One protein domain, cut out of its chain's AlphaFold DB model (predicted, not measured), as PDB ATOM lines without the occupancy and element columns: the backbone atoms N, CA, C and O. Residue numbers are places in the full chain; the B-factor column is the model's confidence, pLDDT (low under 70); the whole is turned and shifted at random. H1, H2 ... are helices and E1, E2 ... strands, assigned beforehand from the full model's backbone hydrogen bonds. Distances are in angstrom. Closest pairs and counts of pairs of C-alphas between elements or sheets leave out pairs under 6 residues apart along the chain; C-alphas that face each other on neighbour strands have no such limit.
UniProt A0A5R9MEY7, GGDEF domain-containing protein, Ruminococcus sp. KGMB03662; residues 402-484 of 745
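This is residues 402 to 484 of the 745 residues of the protein "GGDEF domain-containing protein" of Ruminococcus sp. KGMB03662 (UniProt A0A5R9MEY7). The chain is wound in stacked, flattened turns, a short solenoid with two walls of parallel strands: E1, E3 and E5 make one wall, and E2, E4, E6 and E7 make the other. The walls come together along an edge at the tight links E3 to E4 and E5 to E6, and spread apart toward the other side, where H1 and the last residues of E6, past its bend at residue 462, lie between them. The printed part has 83 residues with one named helix and seven named strands, in the order E1 E2 H1 E3 E4 E5 E6 E7, and its class is mostly strand. It is compact, with a radius of gyration of the C-alphas of 11.9 A and spans of 37 by 27 by 20 A.

E1, residues 402 to 406, begins at C-alpha 402 (-29.512, 43.794, -47.201) and is 12.7 A long. E2 is residues 411 to 413, and H1 follows at once as residues 414 to 419. E3, residues 422 to 427, is 13.9 A long, and E4, residues 430 to 436, is 20.3 A long. E5 is residues 447 to 450. E6, residues 455 to 466, is the longest strand by residues, begins at C-alpha 455 (-53.031, 40.156, -48.357), and bends by 105 degrees at residue 462. E7, residues 481 to 484, ends at C-alpha 484 (-52.189, 49.354, -41.669).

The twisted sheet runs E2, E4, E6, E7, with E2 and E7 as edge strands. E2 and E4 are parallel at 28 degrees, with N 412 and O 433 within hydrogen-bond range at 2.7 A. E4 and E6 are parallel at 8 degrees, with N 432 and O 457 at 2.8 A. E6 and E7 are parallel at 38 degrees, with N 458 and O 483 at 2.8 A. In the other sheet E3 is the inner strand: E1 and E3 are parallel at 30 degrees, with N 404 and O 424 at 2.8 A, and E3 and E5 at 17 degrees, with N 425 and O 447 at 2.8 A. Outside the named strands, residues 474 to 475 pair in parallel with residues 448 to 449 of E5, and residues 444 to 445 with residues 465 to 466 of E6. Between the sheets, the closest C-alphas of E5 and E6 are those of Ser 447 and Thr 466, 7.4 A apart. H1 is on the sheet E1 E3 E5 at a height over the sheet of 9.4 A, over E3 and slantwise to the strands, at 35 degrees to E3 on the local plane. H1 only grazes the sheet E2 E4 E6 E7, with its residues 414 to 416; the closest C-alphas of H1 and E4 are those of Leu 414 and Gly 436, 5.5 A apart. In H1 every O i to N i+4 pair is within hydrogen-bond range. E2 and E3 are apart, and so are E3 and E7.

The two C-alphas farthest apart, those of Asp 440 and Gly 479, are 37.3 A apart. The printed part has no cut. The link E6 to E7, residues 467 to 480, is long, and the link E4 to E5 is short but not tight. The mean pLDDT of the printed part is 87.4, with residues 402, 439, 451 and 453 under 70.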
ATOM      1  N   LYS A 402     -29.100  44.937 -47.993       66.94
ATOM      2  CA  LYS A 402     -29.512  43.794 -47.201       66.94
ATOM      3  C   LYS A 402     -31.029  43.864 -47.015       66.94
ATOM      4  O   LYS A 402     -31.526  44.775 -46.346       66.94
ATOM      5  N   VAL A 403     -31.745  42.899 -47.590       77.25
ATOM      6  CA  VAL A 403     -33.210  42.786 -47.509       77.25
ATOM      7  C   VAL A 403     -33.603  41.815 -46.397       77.25
ATOM      8  O   VAL A 403     -33.066  40.712 -46.294       77.25
ATOM      9  N   PHE A 404     -34.534  42.215 -45.536       80.12
ATOM     10  CA  PHE A 404     -35.136  41.339 -44.538       80.12
ATOM     11  C   PHE A 404     -36.468  40.803 -45.070       80.12
ATOM     12  O   PHE A 404     -37.426  41.554 -45.243       80.12
ATOM     13  N   HIS A 405     -36.537  39.500 -45.329       78.88
ATOM     14  CA  HIS A 405     -37.781  38.830 -45.704       78.88
ATOM     15  C   HIS A 405     -38.537  38.433 -44.436       78.88
ATOM     16  O   HIS A 405     -38.104  37.520 -43.732       78.88
ATOM     17  N   ALA A 406     -39.634  39.131 -44.148       78.06
ATOM     18  CA  ALA A 406     -40.425  38.882 -42.951       78.06
ATOM     19  C   ALA A 406     -41.327  37.651 -43.118       78.06
ATOM     20  O   ALA A 406     -41.921  37.426 -44.179       78.06
ATOM     21  N   GLU A 407     -41.458  36.874 -42.050       79.06
ATOM     22  CA  GLU A 407     -42.393  35.761 -41.926       79.06
ATOM     23  C   GLU A 407     -43.705  36.220 -41.271       79.06
ATOM     24  O   GLU A 407     -43.763  37.229 -40.567       79.06
ATOM     25  N   ASP A 408     -44.789  35.485 -41.524       88.38
ATOM     26  CA  ASP A 408     -46.096  35.801 -40.946       88.38
ATOM     27  C   ASP A 408     -46.038  35.833 -39.407       88.38
ATOM     28  O   ASP A 408     -45.568  34.896 -38.761       88.38
ATOM     29  N   ASN A 409     -46.592  36.895 -38.825       93.19
ATOM     30  CA  ASN A 409     -46.570  37.268 -37.409       93.19
ATOM     31  C   ASN A 409     -45.213  37.737 -36.860       93.19
ATOM     32  O   ASN A 409     -45.055  37.820 -35.638       93.19
ATOM     33  N   ASP A 410     -44.257  38.098 -37.719       92.19
ATOM     34  CA  ASP A 410     -42.997  38.683 -37.263       92.19
ATOM     35  C   ASP A 410     -43.205  40.002 -36.505       92.19
ATOM     36  O   ASP A 410     -44.004  40.872 -36.874       92.19
ATOM     37  N   VAL A 411     -42.418  40.160 -35.439       96.38
ATOM     38  CA  VAL A 411     -42.261  41.417 -34.706       96.38
ATOM     39  C   VAL A 411     -40.897  41.993 -35.056       96.38
ATOM     40  O   VAL A 411     -39.858  41.468 -34.664       96.38
ATOM     41  N   ILE A 412     -40.922  43.080 -35.813       95.50
ATOM     42  CA  ILE A 412     -39.769  43.735 -36.402       95.50
ATOM     43  C   ILE A 412     -39.433  44.971 -35.567       95.50
ATOM     44  O   ILE A 412     -40.144  45.981 -35.576       95.50
ATOM     45  N   ASP A 413     -38.320  44.884 -34.845       94.94
ATOM     46  CA  ASP A 413     -37.703  46.027 -34.178       94.94
ATOM     47  C   ASP A 413     -36.859  46.813 -35.193       94.94
ATOM     48  O   ASP A 413     -35.843  46.329 -35.705       94.94
ATOM     49  N   LEU A 414     -37.285  48.041 -35.495       93.75
ATOM     50  CA  LEU A 414     -36.621  48.900 -36.474       93.75
ATOM     51  C   LEU A 414     -35.194  49.288 -36.051       93.75
ATOM     52  O   LEU A 414     -34.316  49.421 -36.908       93.75
ATOM     53  N   ALA A 415     -34.920  49.409 -34.748       89.44
ATOM     54  CA  ALA A 415     -33.580  49.688 -34.239       89.44
ATOM     55  C   ALA A 415     -32.641  48.499 -34.482       89.44
ATOM     56  O   ALA A 415     -31.478  48.678 -34.859       89.44
ATOM     57  N   GLU A 416     -33.139  47.270 -34.303       89.25
ATOM     58  CA  GLU A 416     -32.374  46.067 -34.634       89.25
ATOM     59  C   GLU A 416     -32.088  45.953 -36.129       89.25
ATOM     60  O   GLU A 416     -30.961  45.611 -36.505       89.25
ATOM     61  N   MET A 417     -33.079  46.243 -36.978       89.50
ATOM     62  CA  MET A 417     -32.903  46.214 -38.433       89.50
ATOM     63  C   MET A 417     -31.807  47.188 -38.866       89.50
ATOM     64  O   MET A 417     -30.887  46.800 -39.594       89.50
ATOM     65  N   TYR A 418     -31.833  48.406 -38.318       83.81
ATOM     66  CA  TYR A 418     -30.813  49.418 -38.568       83.81
ATOM     67  C   TYR A 418     -29.412  48.958 -38.133       83.81
ATOM     68  O   TYR A 418     -28.463  49.024 -38.917       83.81
ATOM     69  N   LYS A 419     -29.268  48.402 -36.920       82.50
ATOM     70  CA  LYS A 419     -27.986  47.858 -36.422       82.50
ATOM     71  C   LYS A 419     -27.440  46.734 -37.300       82.50
ATOM     72  O   LYS A 419     -26.234  46.649 -37.525       82.50
ATOM     73  N   LYS A 420     -28.327  45.873 -37.802       80.31
ATOM     74  CA  LYS A 420     -27.998  44.752 -38.696       80.31
ATOM     75  C   LYS A 420     -27.769  45.193 -40.150       80.31
ATOM     76  O   LYS A 420     -27.471  44.323 -40.976       80.31
ATOM     77  N   ARG A 421     -27.848  46.504 -40.427       77.62
ATOM     78  CA  ARG A 421     -27.677  47.156 -41.735       77.62
ATOM     79  C   ARG A 421     -28.666  46.676 -42.799       77.62
ATOM     80  O   ARG A 421     -28.297  46.584 -43.962       77.62
ATOM     81  N   TYR A 422     -29.895  46.349 -42.399       80.56
ATOM     82  CA  TYR A 422     -30.981  46.150 -43.357       80.56
ATOM     83  C   TYR A 422     -31.440  47.498 -43.909       80.56
ATOM     84  O   TYR A 422     -31.589  48.457 -43.152       80.56
ATOM     85  N   SER A 423     -31.651  47.559 -45.217       81.75
ATOM     86  CA  SER A 423     -32.156  48.744 -45.920       81.75
ATOM     87  C   SER A 423     -33.579  48.560 -46.432       81.75
ATOM     88  O   SER A 423     -34.272  49.545 -46.686       81.75
ATOM     89  N   ASP A 424     -34.025  47.310 -46.566       84.19
ATOM     90  CA  ASP A 424     -35.324  46.974 -47.128       84.19
ATOM     91  C   ASP A 424     -35.957  45.821 -46.346       84.19
ATOM     92  O   ASP A 424     -35.270  44.918 -45.864       84.19
ATOM     93  N   ILE A 425     -37.281  45.847 -46.228       87.12
ATOM     94  CA  ILE A 425     -38.091  44.758 -45.685       87.12
ATOM     95  C   ILE A 425     -39.074  44.318 -46.759       87.12
ATOM     96  O   ILE A 425     -39.812  45.140 -47.303       87.12
ATOM     97  N   PHE A 426     -39.116  43.020 -47.032       83.25
ATOM     98  CA  PHE A 426     -40.094  42.423 -47.929       83.25
ATOM     99  C   PHE A 426     -41.188  41.710 -47.132       83.25
ATOM    100  O   PHE A 426     -40.892  40.861 -46.287       83.25
ATOM    101  N   LEU A 427     -42.445  42.038 -47.433       84.94
ATOM    102  CA  LEU A 427     -43.637  41.465 -46.814       84.94
ATOM    103  C   LEU A 427     -44.433  40.641 -47.832       84.94
ATOM    104  O   LEU A 427     -44.823  41.138 -48.893       84.94
ATOM    105  N   GLY A 428     -44.699  39.383 -47.488       75.50
ATOM    106  CA  GLY A 428     -45.670  38.539 -48.185       75.50
ATOM    107  C   GLY A 428     -47.091  38.703 -47.635       75.50
ATOM    108  O   GLY A 428     -47.426  39.694 -46.992       75.50
ATOM    109  N   THR A 429     -47.934  37.697 -47.867       84.94
ATOM    110  CA  THR A 429     -49.249  37.581 -47.213       84.94
ATOM    111  C   THR A 429     -49.066  37.219 -45.739       84.94
ATOM    112  O   THR A 429     -48.355  36.260 -45.439       84.94
ATOM    113  N   GLY A 430     -49.719  37.946 -44.832       87.81
ATOM    114  CA  GLY A 430     -49.589  37.733 -43.387       87.81
ATOM    115  C   GLY A 430     -49.814  38.994 -42.555       87.81
ATOM    116  O   GLY A 430     -50.270  40.020 -43.063       87.81
ATOM    117  N   ALA A 431     -49.501  38.919 -41.265       97.31
ATOM    118  CA  ALA A 431     -49.528  40.037 -40.330       97.31
ATOM    119  C   ALA A 431     -48.122  40.342 -39.801       97.31
ATOM    120  O   ALA A 431     -47.403  39.440 -39.397       97.31
ATOM    121  N   PHE A 432     -47.730  41.612 -39.744       97.56
ATOM    122  CA  PHE A 432     -46.382  42.025 -39.346       97.56
ATOM    123  C   PHE A 432     -46.467  43.183 -38.364       97.56
ATOM    124  O   PHE A 432     -47.280  44.087 -38.545       97.56
ATOM    125  N   THR A 433     -45.645  43.180 -37.317       98.06
ATOM    126  CA  THR A 433     -45.595  44.279 -36.345       98.06
ATOM    127  C   THR A 433     -44.285  45.028 -36.466       98.06
ATOM    128  O   THR A 433     -43.235  44.449 -36.238       98.06
ATOM    129  N   PHE A 434     -44.345  46.321 -36.746       97.12
ATOM    130  CA  PHE A 434     -43.198  47.217 -36.750       97.12
ATOM    131  C   PHE A 434     -43.217  48.046 -35.476       97.12
ATOM    132  O   PHE A 434     -44.242  48.632 -35.120       97.12
ATOM    133  N   SER A 435     -42.087  48.098 -34.783       94.62
ATOM    134  CA  SER A 435     -41.965  48.890 -33.563       94.62
ATOM    135  C   SER A 435     -40.600  49.542 -33.442       94.62
ATOM    136  O   SER A 435     -39.595  49.004 -33.910       94.62
ATOM    137  N   GLY A 436     -40.580  50.689 -32.769       88.44
ATOM    138  CA  GLY A 436     -39.355  51.382 -32.405       88.44
ATOM    139  C   GLY A 436     -38.844  52.370 -33.451       88.44
ATOM    140  O   GLY A 436     -39.445  52.632 -34.490       88.44
ATOM    141  N   LYS A 437     -37.696  52.947 -33.116       84.12
ATOM    142  CA  LYS A 437     -36.964  53.991 -33.841       84.12
ATOM    143  C   LYS A 437     -35.473  53.805 -33.565       84.12
ATOM    144  O   LYS A 437     -35.117  52.968 -32.735       84.12
ATOM    145  N   ALA A 438     -34.589  54.549 -34.229       72.50
ATOM    146  CA  ALA A 438     -33.154  54.438 -33.956       72.50
ATOM    147  C   ALA A 438     -32.818  54.814 -32.492       72.50
ATOM    148  O   ALA A 438     -33.551  55.570 -31.851       72.50
ATOM    149  N   GLU A 439     -31.702  54.300 -31.954       69.12
ATOM    150  CA  GLU A 439     -31.303  54.496 -30.542       69.12
ATOM    151  C   GLU A 439     -31.113  55.965 -30.134       69.12
ATOM    152  O   GLU A 439     -31.156  56.291 -28.951       69.12
ATOM    153  N   ASP A 440     -30.904  56.849 -31.105       73.44
ATOM    154  CA  ASP A 440     -30.709  58.285 -30.928       73.44
ATOM    155  C   ASP A 440     -31.953  59.115 -31.262       73.44
ATOM    156  O   ASP A 440     -31.841  60.309 -31.535       73.44
ATOM    157  N   ASP A 441     -33.130  58.486 -31.201       79.19
ATOM    158  CA  ASP A 441     -34.423  59.137 -31.411       79.19
ATOM    159  C   ASP A 441     -34.593  59.706 -32.832       79.19
ATOM    160  O   ASP A 441     -35.115  60.801 -33.037       79.19
ATOM    161  N   ARG A 442     -34.105  58.958 -33.832       85.62
ATOM    162  CA  ARG A 442     -34.203  59.311 -35.256       85.62
ATOM    163  C   ARG A 442     -34.996  58.285 -36.060       85.62
ATOM    164  O   ARG A 442     -35.092  57.111 -35.689       85.62
ATOM    165  N   ALA A 443     -35.512  58.741 -37.200       89.62
ATOM    166  CA  ALA A 443     -36.148  57.899 -38.204       89.62
ATOM    167  C   ALA A 443     -35.178  56.837 -38.749       89.62
ATOM    168  O   ALA A 443     -33.992  57.111 -38.965       89.62
ATOM    169  N   VAL A 444     -35.681  55.628 -38.996       91.50
ATOM    170  CA  VAL A 444     -34.879  54.511 -39.514       91.50
ATOM    171  C   VAL A 444     -34.931  54.496 -41.044       91.50
ATOM    172  O   VAL A 444     -36.027  54.361 -41.586       91.50
ATOM    173  N   PRO A 445     -33.790  54.627 -41.755       90.31
ATOM    174  CA  PRO A 445     -33.751  54.692 -43.213       90.31
ATOM    175  C   PRO A 445     -33.959  53.309 -43.837       90.31
ATOM    176  O   PRO A 445     -32.995  52.610 -44.154       90.31
ATOM    177  N   LEU A 446     -35.219  52.912 -43.965       89.88
ATOM    178  CA  LEU A 446     -35.627  51.589 -44.397       89.88
ATOM    179  C   LEU A 446     -36.913  51.665 -45.228       89.88
ATOM    180  O   LEU A 446     -37.884  52.313 -44.839       89.88
ATOM    181  N   SER A 447     -36.913  50.956 -46.355       91.94
ATOM    182  CA  SER A 447     -38.065  50.814 -47.250       91.94
ATOM    183  C   SER A 447     -38.810  49.505 -46.979       91.94
ATOM    184  O   SER A 447     -38.195  48.456 -46.797       91.94
ATOM    185  N   VAL A 448     -40.140  49.537 -46.968       95.38
ATOM    186  CA  VAL A 448     -40.989  48.348 -46.815       95.38
ATOM    187  C   VAL A 448     -41.697  48.067 -48.135       95.38
ATOM    188  O   VAL A 448     -42.449  48.904 -48.625       95.38
ATOM    189  N   THR A 449     -41.504  46.882 -48.705       90.75
ATOM    190  CA  THR A 449     -42.156  46.455 -49.950       90.75
ATOM    191  C   THR A 449     -43.108  45.299 -49.685       90.75
ATOM    192  O   THR A 449     -42.707  44.265 -49.157       90.75
ATOM    193  N   VAL A 450     -44.366  45.453 -50.094       84.44
ATOM    194  CA  VAL A 450     -45.381  44.394 -50.058       84.44
ATOM    195  C   VAL A 450     -45.450  43.721 -51.427       84.44
ATOM    196  O   VAL A 450     -45.561  44.397 -52.450       84.44
ATOM    197  N   GLY A 451     -45.391  42.389 -51.460       69.44
ATOM    198  CA  GLY A 451     -45.459  41.614 -52.700       69.44
ATOM    199  C   GLY A 451     -46.759  41.822 -53.491       69.44
ATOM    200  O   GLY A 451     -47.825  42.083 -52.930       69.44
ATOM    201  N   SER A 452     -46.689  41.681 -54.818       75.19
ATOM    202  CA  SER A 452     -47.872  41.740 -55.688       75.19
ATOM    203  C   SER A 452     -48.891  40.658 -55.318       75.19
ATOM    204  O   SER A 452     -48.523  39.515 -55.054       75.19
ATOM    205  N   GLY A 453     -50.177  41.013 -55.296       68.00
ATOM    206  CA  GLY A 453     -51.267  40.099 -54.930       68.00
ATOM    207  C   GLY A 453     -51.331  39.687 -53.452       68.00
ATOM    208  O   GLY A 453     -52.193  38.883 -53.097       68.00
ATOM    209  N   ALA A 454     -50.452  40.209 -52.588       76.12
ATOM    210  CA  ALA A 454     -50.419  39.848 -51.171       76.12
ATOM    211  C   ALA A 454     -51.618  40.411 -50.388       76.12
ATOM    212  O   ALA A 454     -52.104  41.504 -50.682       76.12
ATOM    213  N   ASP A 455     -52.066  39.681 -49.362       89.81
ATOM    214  CA  ASP A 455     -53.031  40.156 -48.357       89.81
ATOM    215  C   ASP A 455     -52.292  40.355 -47.027       89.81
ATOM    216  O   ASP A 455     -51.856  39.391 -46.394       89.81
ATOM    217  N   CYS A 456     -52.044  41.609 -46.658       92.38
ATOM    218  CA  CYS A 456     -51.052  41.972 -45.651       92.38
ATOM    219  C   CYS A 456     -51.643  42.897 -44.581       92.38
ATOM    220  O   CYS A 456     -52.264  43.913 -44.889       92.38
ATOM    221  N   VAL A 457     -51.392  42.598 -43.306       98.69
ATOM    222  CA  VAL A 457     -51.706  43.479 -42.174       98.69
ATOM    223  C   VAL A 457     -50.408  44.001 -41.566       98.69
ATOM    224  O   VAL A 457     -49.555  43.225 -41.155       98.69
ATOM    225  N   ILE A 458     -50.251  45.318 -41.480       98.56
ATOM    226  CA  ILE A 458     -49.072  45.978 -40.910       98.56
ATOM    227  C   ILE A 458     -49.496  46.681 -39.623       98.56
ATOM    228  O   ILE A 458     -50.232  47.660 -39.660       98.56
ATOM    229  N   HIS A 459     -49.034  46.209 -38.474       98.50
ATOM    230  CA  HIS A 459     -49.203  46.895 -37.199       98.50
ATOM    231  C   HIS A 459     -48.040  47.862 -36.984       98.50
ATOM    232  O   HIS A 459     -46.909  47.414 -36.806       98.50
ATOM    233  N   LEU A 460     -48.311  49.164 -36.954       97.88
ATOM    234  CA  LEU A 460     -47.334  50.171 -36.547       97.88
ATOM    235  C   LEU A 460     -47.503  50.445 -35.043       97.88
ATOM    236  O   LEU A 460     -48.627  50.593 -34.544       97.88
ATOM    237  N   LYS A 461     -46.394  50.359 -34.298       96.00
ATOM    238  CA  LYS A 461     -46.348  50.503 -32.837       96.00
ATOM    239  C   LYS A 461     -45.224  51.435 -32.406       96.00
ATOM    240  O   LYS A 461     -44.159  50.968 -31.987       96.00
ATOM    241  N   ASN A 462     -45.469  52.738 -32.464       95.25
ATOM    242  CA  ASN A 462     -44.436  53.765 -32.298       95.25
ATOM    243  C   ASN A 462     -43.272  53.548 -33.279       95.25
ATOM    244  O   ASN A 462     -42.102  53.527 -32.883       95.25
ATOM    245  N   ALA A 463     -43.610  53.261 -34.535       96.31
ATOM    246  CA  ALA A 463     -42.666  53.019 -35.613       96.31
ATOM    247  C   ALA A 463     -42.285  54.340 -36.292       96.31
ATOM    248  O   ALA A 463     -43.163  55.131 -36.627       96.31
ATOM    249  N   TRP A 464     -40.990  54.562 -36.537       96.50
ATOM    250  CA  TRP A 464     -40.508  55.745 -37.261       96.50
ATOM    251  C   TRP A 464     -39.628  55.352 -38.448       96.50
ATOM    252  O   TRP A 464     -38.463  54.976 -38.286       96.50
ATOM    253  N   LEU A 465     -40.195  55.447 -39.650       94.81
ATOM    254  CA  LEU A 465     -39.556  55.068 -40.908       94.81
ATOM    255  C   LEU A 465     -39.125  56.302 -41.697       94.81
ATOM    256  O   LEU A 465     -39.852  57.292 -41.760       94.81
ATOM    257  N   THR A 466     -37.971  56.207 -42.360       94.38
ATOM    258  CA  THR A 466     -37.580  57.139 -43.414       94.38
ATOM    259  C   THR A 466     -36.984  56.453 -44.637       94.38
ATOM    260  O   THR A 466     -36.585  55.297 -44.566       94.38
ATOM    261  N   THR A 467     -36.926  57.142 -45.772       88.31
ATOM    262  CA  THR A 467     -36.219  56.693 -46.976       88.31
ATOM    263  C   THR A 467     -35.432  57.846 -47.582       88.31
ATOM    264  O   THR A 467     -35.757  59.016 -47.397       88.31
ATOM    265  N   TYR A 468     -34.366  57.511 -48.310       78.44
ATOM    266  CA  TYR A 468     -33.576  58.485 -49.060       78.44
ATOM    267  C   TYR A 468     -33.854  58.363 -50.560       78.44
ATOM    268  O   TYR A 468     -34.028  57.262 -51.086       78.44
ATOM    269  N   GLY A 469     -33.833  59.499 -51.258       75.12
ATOM    270  CA  GLY A 469     -34.067  59.557 -52.698       75.12
ATOM    271  C   GLY A 469     -35.536  59.332 -53.063       75.12
ATOM    272  O   GLY A 469     -36.434  59.819 -52.390       75.12
ATOM    273  N   GLU A 470     -35.775  58.601 -54.149       75.12
ATOM    274  CA  GLU A 470     -37.107  58.439 -54.755       75.12
ATOM    275  C   GLU A 470     -37.854  57.173 -54.284       75.12
ATOM    276  O   GLU A 470     -38.866  56.790 -54.873       75.12
ATOM    277  N   LEU A 471     -37.382  56.483 -53.244       82.12
ATOM    278  CA  LEU A 471     -38.021  55.251 -52.772       82.12
ATOM    279  C   LEU A 471     -39.180  55.548 -51.802       82.12
ATOM    280  O   LEU A 471     -38.972  56.293 -50.842       82.12
ATOM    281  N   PRO A 472     -40.379  54.958 -52.001       91.19
ATOM    282  CA  PRO A 472     -41.465  55.004 -51.020       91.19
ATOM    283  C   PRO A 472     -41.045  54.397 -49.685       91.19
ATOM    284  O   PRO A 472     -40.286  53.431 -49.661       91.19
ATOM    285  N   ASN A 473     -41.584  54.913 -48.580       95.31
ATOM    286  CA  ASN A 473     -41.385  54.298 -47.270       95.31
ATOM    287  C   ASN A 473     -42.107  52.955 -47.180       95.31
ATOM    288  O   ASN A 473     -41.564  51.988 -46.655       95.31
ATOM    289  N   ILE A 474     -43.334  52.906 -47.703       97.69
ATOM    290  CA  ILE A 474     -44.121  51.683 -47.830       97.69
ATOM    291  C   ILE A 474     -44.616  51.600 -49.272       97.69
ATOM    292  O   ILE A 474     -45.358  52.466 -49.729       97.69
ATOM    293  N   LYS A 475     -44.203  50.561 -49.994       95.88
ATOM    294  CA  LYS A 475     -44.561  50.305 -51.389       95.88
ATOM    295  C   LYS A 475     -45.497  49.106 -51.480       95.88
ATOM    296  O   LYS A 475     -45.084  47.979 -51.213       95.88
ATOM    297  N   LEU A 476     -46.739  49.337 -51.899       96.50
ATOM    298  CA  LEU A 476     -47.673  48.256 -52.208       96.50
ATOM    299  C   LEU A 476     -47.374  47.663 -53.591       96.50
ATOM    300  O   LEU A 476     -47.127  48.391 -54.553       96.50
ATOM    301  N   GLY A 477     -47.430  46.336 -53.697       77.19
ATOM    302  CA  GLY A 477     -47.419  45.626 -54.973       77.19
ATOM    303  C   GLY A 477     -48.779  45.699 -55.674       77.19
ATOM    304  O   GLY A 477     -49.825  45.818 -55.029       77.19
ATOM    305  N   THR A 478     -48.796  45.596 -57.002       80.69
ATOM    306  CA  THR A 478     -50.042  45.569 -57.789       80.69
ATOM    307  C   THR A 478     -50.955  44.423 -57.338       80.69
ATOM    308  O   THR A 478     -50.485  43.316 -57.065       80.69
ATOM    309  N   GLY A 479     -52.263  44.677 -57.231       79.12
ATOM    310  CA  GLY A 479     -53.244  43.675 -56.791       79.12
ATOM    311  C   GLY A 479     -53.181  43.312 -55.303       79.12
ATOM    312  O   GLY A 479     -53.914  42.420 -54.876       79.12
ATOM    313  N   SER A 480     -52.311  43.953 -54.514       88.06
ATOM    314  CA  SER A 480     -52.228  43.698 -53.072       88.06
ATOM    315  C   SER A 480     -53.375  44.358 -52.299       88.06
ATOM    316  O   SER A 480     -53.922  45.389 -52.704       88.06
ATOM    317  N   ARG A 481     -53.728  43.759 -51.159       97.75
ATOM    318  CA  ARG A 481     -54.638  44.316 -50.156       97.75
ATOM    319  C   ARG A 481     -53.863  44.514 -48.865       97.75
ATOM    320  O   ARG A 481     -53.374  43.544 -48.296       97.75
ATOM    321  N   VAL A 482     -53.743  45.756 -48.410       98.69
ATOM    322  CA  VAL A 482     -52.952  46.087 -47.225       98.69
ATOM    323  C   VAL A 482     -53.796  46.829 -46.208       98.69
ATOM    324  O   VAL A 482     -54.403  47.849 -46.523       98.69
ATOM    325  N   ARG A 483     -53.795  46.343 -44.968       98.81
ATOM    326  CA  ARG A 483     -54.368  47.037 -43.815       98.81
ATOM    327  C   ARG A 483     -53.253  47.500 -42.888       98.81
ATOM    328  O   ARG A 483     -52.546  46.661 -42.339       98.81
ATOM    329  N   ILE A 484     -53.123  48.802 -42.656       98.69
ATOM    330  CA  ILE A 484     -52.189  49.354 -41.669       98.69
ATOM    331  C   ILE A 484     -52.957  49.700 -40.394       98.69
ATOM    332  O   ILE A 484     -53.883  50.508 -40.409       98.69
TER     333      ILE A 484